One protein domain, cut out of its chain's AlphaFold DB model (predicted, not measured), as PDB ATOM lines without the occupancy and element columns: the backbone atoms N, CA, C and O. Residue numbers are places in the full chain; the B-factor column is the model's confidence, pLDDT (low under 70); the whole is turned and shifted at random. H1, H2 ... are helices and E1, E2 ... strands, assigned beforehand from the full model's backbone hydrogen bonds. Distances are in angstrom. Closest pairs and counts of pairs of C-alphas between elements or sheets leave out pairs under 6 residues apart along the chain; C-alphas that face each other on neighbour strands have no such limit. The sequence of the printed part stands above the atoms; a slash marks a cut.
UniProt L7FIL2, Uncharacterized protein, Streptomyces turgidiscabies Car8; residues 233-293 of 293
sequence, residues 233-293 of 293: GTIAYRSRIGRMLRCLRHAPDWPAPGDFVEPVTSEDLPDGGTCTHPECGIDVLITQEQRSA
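AT A GLANCE: This is residues 233 to 293 of the 293 residues of an uncharacterized protein of Streptomyces turgidiscabies Car8 (UniProt L7FIL2). Little regular structure: a small antiparallel sheet, order E2, E1, E3, with long loops beyond its strands and a short last helix, H1, away from it towards one end of the longest axis. The printed part has 61 residues, of which 19 are in named elements, in the order E1, E2, E3, H1; the class is mixed. It is compact, radius of gyration of the C-alphas 10.9 A, spanning 33 by 23 by 22 A.

IN THESE COORDINATES: E1, residues 234 to 239, begins at C-alpha (72.222, 121.390, 75.604) and spans 14.1 A. E2 is residues 245 to 247, 6.6 A; E3, residues 260 to 265, 14.1 A. H1, residues 288 to 291, 5.4 A, ends at C-alpha (80.325, 121.477, 90.225).

HOW THE PARTS SIT: Inner strand E1 forms a hairpin with E2, with N 237 and O 246 at 2.9 A. E1 and E3 are antiparallel at 143 degrees, with N 235 and O 264 at 2.8 A. H1, too short for any O i to N i+4 pair, has its one O i to N i+3 pair within hydrogen-bond range; it is not on the sheet.

THE WHOLE: C-alphas 241 and 293 are farthest apart, 34.5 A. The printed part has no cut. Links E2 to E3 and E3 to H1 are long. pLDDT is under 70 at residues 252 to 258 and 287 to 293.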
ATOM      1  N   GLY A 233      71.918 117.120  75.405       85.00
ATOM      2  CA  GLY A 233      73.198 117.707  74.983       85.00
ATOM      3  C   GLY A 233      73.262 119.240  75.006       85.00
ATOM      4  O   GLY A 233      74.307 119.804  74.689       85.00
ATOM      5  N   THR A 234      72.190 119.930  75.412       88.19
ATOM      6  CA  THR A 234      72.222 121.390  75.604       88.19
ATOM      7  C   THR A 234      73.107 121.758  76.798       88.19
ATOM      8  O   THR A 234      72.875 121.290  77.910       88.19
ATOM      9  N   ILE A 235      74.086 122.641  76.590       87.75
ATOM     10  CA  ILE A 235      75.007 123.140  77.632       87.75
ATOM     11  C   ILE A 235      74.788 124.622  77.971       87.75
ATOM     12  O   ILE A 235      75.128 125.088  79.064       87.75
ATOM     13  N   ALA A 236      74.198 125.381  77.047       90.25
ATOM     14  CA  ALA A 236      73.914 126.802  77.199       90.25
ATOM     15  C   ALA A 236      72.776 127.239  76.270       90.25
ATOM     16  O   ALA A 236      72.338 126.489  75.403       90.25
ATOM     17  N   TYR A 237      72.339 128.484  76.429       89.50
ATOM     18  CA  TYR A 237      71.425 129.152  75.510       89.50
ATOM     19  C   TYR A 237      72.090 130.384  74.912       89.50
ATOM     20  O   TYR A 237      72.676 131.197  75.638       89.50
ATOM     21  N   ARG A 238      71.973 130.541  73.593       89.31
ATOM     22  CA  ARG A 238      72.454 131.705  72.849       89.31
ATOM     23  C   ARG A 238      71.341 132.734  72.709       89.31
ATOM     24  O   ARG A 238      70.174 132.408  72.481       89.31
ATOM     25  N   SER A 239      71.709 134.006  72.844       88.62
ATOM     26  CA  SER A 239      70.811 135.111  72.507       88.62
ATOM     27  C   SER A 239      70.476 135.103  71.008       88.62
ATOM     28  O   SER A 239      71.373 134.831  70.218       88.62
ATOM     29  N   ARG A 240      69.289 135.552  70.587       81.81
ATOM     30  CA  ARG A 240      68.877 135.742  69.182       81.81
ATOM     31  C   ARG A 240      69.840 136.621  68.391       81.81
ATOM     32  O   ARG A 240      69.992 136.450  67.190       81.81
ATOM     33  N   ILE A 241      70.511 137.552  69.069       82.19
ATOM     34  CA  ILE A 241      71.540 138.416  68.474       82.19
ATOM     35  C   ILE A 241      72.926 137.742  68.380       82.19
ATOM     36  O   ILE A 241      73.914 138.394  68.049       82.19
ATOM     37  N   GLY A 242      73.021 136.449  68.700       77.25
ATOM     38  CA  GLY A 242      74.162 135.563  68.453       77.25
ATOM     39  C   GLY A 242      75.370 135.694  69.388       77.25
ATOM     40  O   GLY A 242      76.273 134.860  69.311       77.25
ATOM     41  N   ARG A 243      75.415 136.711  70.260       77.75
ATOM     42  CA  ARG A 243      76.644 137.100  70.984       77.75
ATOM     43  C   ARG A 243      76.706 136.725  72.459       77.75
ATOM     44  O   ARG A 243      77.795 136.711  73.017       77.75
ATOM     45  N   MET A 244      75.572 136.472  73.103       83.00
ATOM     46  CA  MET A 244      75.536 136.208  74.541       83.00
ATOM     47  C   MET A 244      75.178 134.754  74.817       83.00
ATOM     48  O   MET A 244      74.291 134.206  74.162       83.00
ATOM     49  N   LEU A 245      75.830 134.168  75.823       86.44
ATOM     50  CA  LEU A 245      75.587 132.808  76.298       86.44
ATOM     51  C   LEU A 245      75.085 132.834  77.743       86.44
ATOM     52  O   LEU A 245      75.650 133.512  78.602       86.44
ATOM     53  N   ARG A 246      74.053 132.053  78.048       86.94
ATOM     54  CA  ARG A 246      73.614 131.773  79.423       86.94
ATOM     55  C   ARG A 246      73.800 130.287  79.700       86.94
ATOM     56  O   ARG A 246      73.324 129.468  78.924       86.94
ATOM     57  N   CYS A 247      74.505 129.933  80.777       88.62
ATOM     58  CA  CYS A 247      74.596 128.535  81.210       88.62
ATOM     59  C   CYS A 247      73.226 128.042  81.692       88.62
ATOM     60  O   CYS A 247      72.386 128.862  82.055       88.62
ATOM     61  N   LEU A 248      73.026 126.724  81.780       86.69
ATOM     62  CA  LEU A 248      71.746 126.135  82.205       86.69
ATOM     63  C   LEU A 248      71.227 126.670  83.553       86.69
ATOM     64  O   LEU A 248      70.027 126.825  83.727       86.69
ATOM     65  N   ARG A 249      72.123 127.024  84.488       84.38
ATOM     66  CA  ARG A 249      71.750 127.609  85.794       84.38
ATOM     67  C   ARG A 249      71.136 129.008  85.682       84.38
ATOM     68  O   ARG A 249      70.348 129.394  86.532       84.38
ATOM     69  N   HIS A 250      71.542 129.773  84.674       85.38
ATOM     70  CA  HIS A 250      71.066 131.135  84.422       85.38
ATOM     71  C   HIS A 250      70.232 131.215  83.140       85.38
ATOM     72  O   HIS A 250      70.045 132.308  82.596       85.38
ATOM     73  N   ALA A 251      69.800 130.064  82.619       74.50
ATOM     74  CA  ALA A 251      68.839 130.004  81.540       74.50
ATOM     75  C   ALA A 251      67.509 130.557  82.068       74.50
ATOM     76  O   ALA A 251      67.145 130.262  83.207       74.50
ATOM     77  N   PRO A 252      66.807 131.400  81.299       66.38
ATOM     78  CA  PRO A 252      65.511 131.897  81.729       66.38
ATOM     79  C   PRO A 252      64.502 130.738  81.802       66.38
ATOM     80  O   PRO A 252      64.598 129.787  81.023       66.38
ATOM     81  N   ASP A 253      63.544 130.819  82.729       66.25
ATOM     82  CA  ASP A 253      62.539 129.771  82.957       66.25
ATOM     83  C   ASP A 253      61.805 129.412  81.658       66.25
ATOM     84  O   ASP A 253      61.111 130.243  81.079       66.25
ATOM     85  N   TRP A 254      61.945 128.176  81.174       57.38
ATOM     86  CA  TRP A 254      61.319 127.762  79.918       57.38
ATOM     87  C   TRP A 254      59.786 127.623  80.050       57.38
ATOM     88  O   TRP A 254      59.309 127.031  81.029       57.38
ATOM     89  N   PRO A 255      58.991 128.077  79.058       54.69
ATOM     90  CA  PRO A 255      59.363 128.928  77.924       54.69
ATOM     91  C   PRO A 255      59.323 130.417  78.314       54.69
ATOM     92  O   PRO A 255      58.250 130.991  78.505       54.69
ATOM     93  N   ALA A 256      60.481 131.073  78.400       52.84
ATOM     94  CA  ALA A 256      60.526 132.500  78.702       52.84
ATOM     95  C   ALA A 256      60.392 133.327  77.416       52.84
ATOM     96  O   ALA A 256      61.130 133.092  76.452       52.84
ATOM     97  N   PRO A 257      59.535 134.360  77.392       51.47
ATOM     98  CA  PRO A 257      59.651 135.417  76.404       51.47
ATOM     99  C   PRO A 257      60.937 136.204  76.699       51.47
ATOM    100  O   PRO A 257      61.013 136.968  77.656       51.47
ATOM    101  N   GLY A 258      61.974 135.991  75.894       61.56
ATOM    102  CA  GLY A 258      63.259 136.660  76.059       61.56
ATOM    103  C   GLY A 258      64.207 136.409  74.895       61.56
ATOM    104  O   GLY A 258      63.913 135.647  73.973       61.56
ATOM    105  N   ASP A 259      65.362 137.069  74.936       72.62
ATOM    106  CA  ASP A 259      66.337 137.023  73.848       72.62
ATOM    107  C   ASP A 259      67.094 135.692  73.758       72.62
ATOM    108  O   ASP A 259      67.712 135.460  72.734       72.62
ATOM    109  N   PHE A 260      67.070 134.804  74.758       72.31
ATOM    110  CA  PHE A 260      67.853 133.555  74.771       72.31
ATOM    111  C   PHE A 260      66.981 132.348  74.427       72.31
ATOM    112  O   PHE A 260      66.331 131.792  75.305       72.31
ATOM    113  N   VAL A 261      66.946 131.966  73.148       79.25
ATOM    114  CA  VAL A 261      66.017 130.932  72.645       79.25
ATOM    115  C   VAL A 261      66.702 129.760  71.959       79.25
ATOM    116  O   VAL A 261      66.065 128.731  71.761       79.25
ATOM    117  N   GLU A 262      67.967 129.903  71.573       85.88
ATOM    118  CA  GLU A 262      68.658 128.888  70.784       85.88
ATOM    119  C   GLU A 262      69.485 127.998  71.721       85.88
ATOM    120  O   GLU A 262      70.429 128.504  72.342       85.88
ATOM    121  N   PRO A 263      69.114 126.716  71.900       88.31
ATOM    122  CA  PRO A 263      69.924 125.778  72.662       88.31
ATOM    123  C   PRO A 263      71.260 125.576  71.946       88.31
ATOM    124  O   PRO A 263      71.318 125.489  70.724       88.31
ATOM    125  N   VAL A 264      72.330 125.527  72.728       90.19
ATOM    126  CA  VAL A 264      73.704 125.392  72.246       90.19
ATOM    127  C   VAL A 264      74.273 124.106  72.814       90.19
ATOM    128  O   VAL A 264      74.200 123.881  74.027       90.19
ATOM    129  N   THR A 265      74.839 123.278  71.946       90.75
ATOM    130  CA  THR A 265      75.549 122.049  72.305       90.75
ATOM    131  C   THR A 265      77.054 122.304  72.408       90.75
ATOM    132  O   THR A 265      77.547 123.382  72.075       90.75
ATOM    133  N   SER A 266      77.819 121.316  72.878       85.12
ATOM    134  CA  SER A 266      79.286 121.407  72.899       85.12
ATOM    135  C   SER A 266      79.906 121.541  71.506       85.12
ATOM    136  O   SER A 266      80.994 122.095  71.383       85.12
ATOM    137  N   GLU A 267      79.229 121.060  70.461       87.12
ATOM    138  CA  GLU A 267      79.712 121.148  69.076       87.12
ATOM    139  C   GLU A 267      79.606 122.578  68.519       87.12
ATOM    140  O   GLU A 267      80.417 122.990  67.692       87.12
ATOM    141  N   ASP A 268      78.662 123.369  69.035       87.06
ATOM    142  CA  ASP A 268      78.407 124.752  68.616       87.06
ATOM    143  C   ASP A 268      79.373 125.779  69.251       87.06
ATOM    144  O   ASP A 268      79.315 126.976  68.936       87.06
ATOM    145  N   LEU A 269      80.229 125.339  70.182       87.38
ATOM    146  CA  LEU A 269      81.198 126.159  70.921       87.38
ATOM    147  C   LEU A 269      82.594 125.506  70.922       87.38
ATOM    148  O   LEU A 269      83.097 125.148  71.989       87.38
ATOM    149  N   PRO A 270      83.248 125.369  69.751       76.06
ATOM    150  CA  PRO A 270      84.548 124.700  69.642       76.06
ATOM    151  C   PRO A 270      85.656 125.398  70.446       76.06
ATOM    152  O   PRO A 270      86.566 124.735  70.934       76.06
ATOM    153  N   ASP A 271      85.538 126.716  70.636       79.31
ATOM    154  CA  ASP A 271      86.489 127.546  71.386       79.31
ATOM    155  C   ASP A 271      86.023 127.834  72.830       79.31
ATOM    156  O   ASP A 271      86.583 128.685  73.522       79.31
ATOM    157  N   GLY A 272      84.959 127.165  73.284       82.62
ATOM    158  CA  GLY A 272      84.315 127.437  74.564       82.62
ATOM    159  C   GLY A 272      83.380 128.636  74.565       82.62
ATOM    160  O   GLY A 272      82.966 129.161  73.529       82.62
ATOM    161  N   GLY A 273      82.958 129.041  75.762       85.31
ATOM    162  CA  GLY A 273      82.066 130.181  75.902       85.31
ATOM    163  C   GLY A 273      81.814 130.544  77.352       85.31
ATOM    164  O   GLY A 273      81.557 129.689  78.184       85.31
ATOM    165  N   THR A 274      81.844 131.830  77.679       89.19
ATOM    166  CA  THR A 274      81.585 132.278  79.050       89.19
ATOM    167  C   THR A 274      80.130 132.694  79.216       89.19
ATOM    168  O   THR A 274      79.576 133.436  78.405       89.19
ATOM    169  N   CYS A 275      79.500 132.249  80.302       88.12
ATOM    170  CA  CYS A 275      78.175 132.706  80.674       88.12
ATOM    171  C   CYS A 275      78.198 134.212  80.961       88.12
ATOM    172  O   CYS A 275      78.844 134.674  81.900       88.12
ATOM    173  N   THR A 276      77.415 134.972  80.201       89.12
ATOM    174  CA  THR A 276      77.338 136.435  80.275       89.12
ATOM    175  C   THR A 276      76.399 136.932  81.378       89.12
ATOM    176  O   THR A 276      75.987 138.091  81.356       89.12
ATOM    177  N   HIS A 277      75.992 136.072  82.322       85.06
ATOM    178  CA  HIS A 277      75.296 136.543  83.517       85.06
ATOM    179  C   HIS A 277      76.290 137.336  84.378       85.06
ATOM    180  O   HIS A 277      77.371 136.802  84.631       85.06
ATOM    181  N   PRO A 278      75.953 138.566  84.828       85.88
ATOM    182  CA  PRO A 278      76.888 139.444  85.543       85.88
ATOM    183  C   PRO A 278      77.566 138.782  86.746       85.88
ATOM    184  O   PRO A 278      78.722 139.051  87.036       85.88
ATOM    185  N   GLU A 279      76.844 137.882  87.408       87.19
ATOM    186  CA  GLU A 279      77.301 137.163  88.603       87.19
ATOM    187  C   GLU A 279      77.844 135.750  88.317       87.19
ATOM    188  O   GLU A 279      78.190 135.030  89.246       87.19
ATOM    189  N   CYS A 280      77.882 135.311  87.053       89.00
ATOM    190  CA  CYS A 280      78.309 133.956  86.695       89.00
ATOM    191  C   CYS A 280      79.752 133.936  86.198       89.00
ATOM    192  O   CYS A 280      80.622 133.409  86.878       89.00
ATOM    193  N   GLY A 281      80.012 134.452  84.990       84.12
ATOM    194  CA  GLY A 281      81.346 134.402  84.382       84.12
ATOM    195  C   GLY A 281      81.916 132.987  84.179       84.12
ATOM    196  O   GLY A 281      83.103 132.851  83.906       84.12
ATOM    197  N   ILE A 282      81.103 131.932  84.320       84.00
ATOM    198  CA  ILE A 282      81.561 130.539  84.227       84.00
ATOM    199  C   ILE A 282      81.626 130.106  82.763       84.00
ATOM    200  O   ILE A 282      80.705 130.392  81.996       84.00
ATOM    201  N   ASP A 283      82.666 129.356  82.402       83.88
ATOM    202  CA  ASP A 283      82.745 128.664  81.117       83.88
ATOM    203  C   ASP A 283      81.638 127.599  80.998       83.88
ATOM    204  O   ASP A 283      81.469 126.727  81.856       83.88
ATOM    205  N   VAL A 284      80.831 127.696  79.944       84.12
ATOM    206  CA  VAL A 284      79.689 126.816  79.697       84.12
ATOM    207  C   VAL A 284      80.106 125.405  79.277       84.12
ATOM    208  O   VAL A 284      79.279 124.504  79.379       84.12
ATOM    209  N   LEU A 285      81.368 125.188  78.881       81.31
ATOM    210  CA  LEU A 285      81.912 123.851  78.617       81.31
ATOM    211  C   LEU A 285      82.333 123.098  79.887       81.31
ATOM    212  O   LEU A 285      82.532 121.882  79.835       81.31
ATOM    213  N   ILE A 286      82.443 123.773  81.037       75.19
ATOM    214  CA  ILE A 286      82.677 123.091  82.316       75.19
ATOM    215  C   ILE A 286      81.364 122.425  82.734       75.19
ATOM    216  O   ILE A 286      80.444 123.091  83.232       75.19
ATOM    217  N   THR A 287      81.290 121.111  82.494       56.62
ATOM    218  CA  THR A 287      80.132 120.247  82.778       56.62
ATOM    219  C   THR A 287      79.583 120.476  84.190       56.62
ATOM    220  O   THR A 287      80.341 120.650  85.143       56.62
ATOM    221  N   GLN A 288      78.253 120.508  84.342       52.03
ATOM    222  CA  GLN A 288      77.614 120.757  85.645       52.03
ATOM    223  C   GLN A 288      77.945 119.685  86.697       52.03
ATOM    224  O   GLN A 288      77.959 120.000  87.884       52.03
ATOM    225  N   GLU A 289      78.275 118.462  86.279       48.62
ATOM    226  CA  GLU A 289      78.687 117.369  87.173       48.62
ATOM    227  C   GLU A 289      79.995 117.677  87.918       48.62
ATOM    228  O   GLU A 289      80.122 117.346  89.093       48.62
ATOM    229  N   GLN A 290      80.912 118.436  87.310       50.91
ATOM    230  CA  GLN A 290      82.153 118.892  87.952       50.91
ATOM    231  C   GLN A 290      81.940 119.998  89.006       50.91
ATOM    232  O   GLN A 290      82.912 120.521  89.541       50.91
ATOM    233  N   ARG A 291      80.686 120.395  89.286       47.31
ATOM    234  CA  ARG A 291      80.325 121.477  90.225       47.31
ATOM    235  C   ARG A 291      79.676 120.994  91.525       47.31
ATOM    236  O   ARG A 291      79.403 121.826  92.384       47.31
ATOM    237  N   SER A 292      79.355 119.701  91.636       41.97
ATOM    238  CA  SER A 292      78.721 119.117  92.836       41.97
ATOM    239  C   SER A 292      79.719 118.406  93.764       41.97
ATOM    240  O   SER A 292      79.300 117.806  94.752       41.97
ATOM    241  N   ALA A 293      81.011 118.482  93.438       43.69
ATOM    242  CA  ALA A 293      82.148 118.105  94.275       43.69
ATOM    243  C   ALA A 293      82.866 119.377  94.743       43.69
ATOM    244  O   ALA A 293      83.350 119.381  95.895       43.69
TER     245      ALA A 293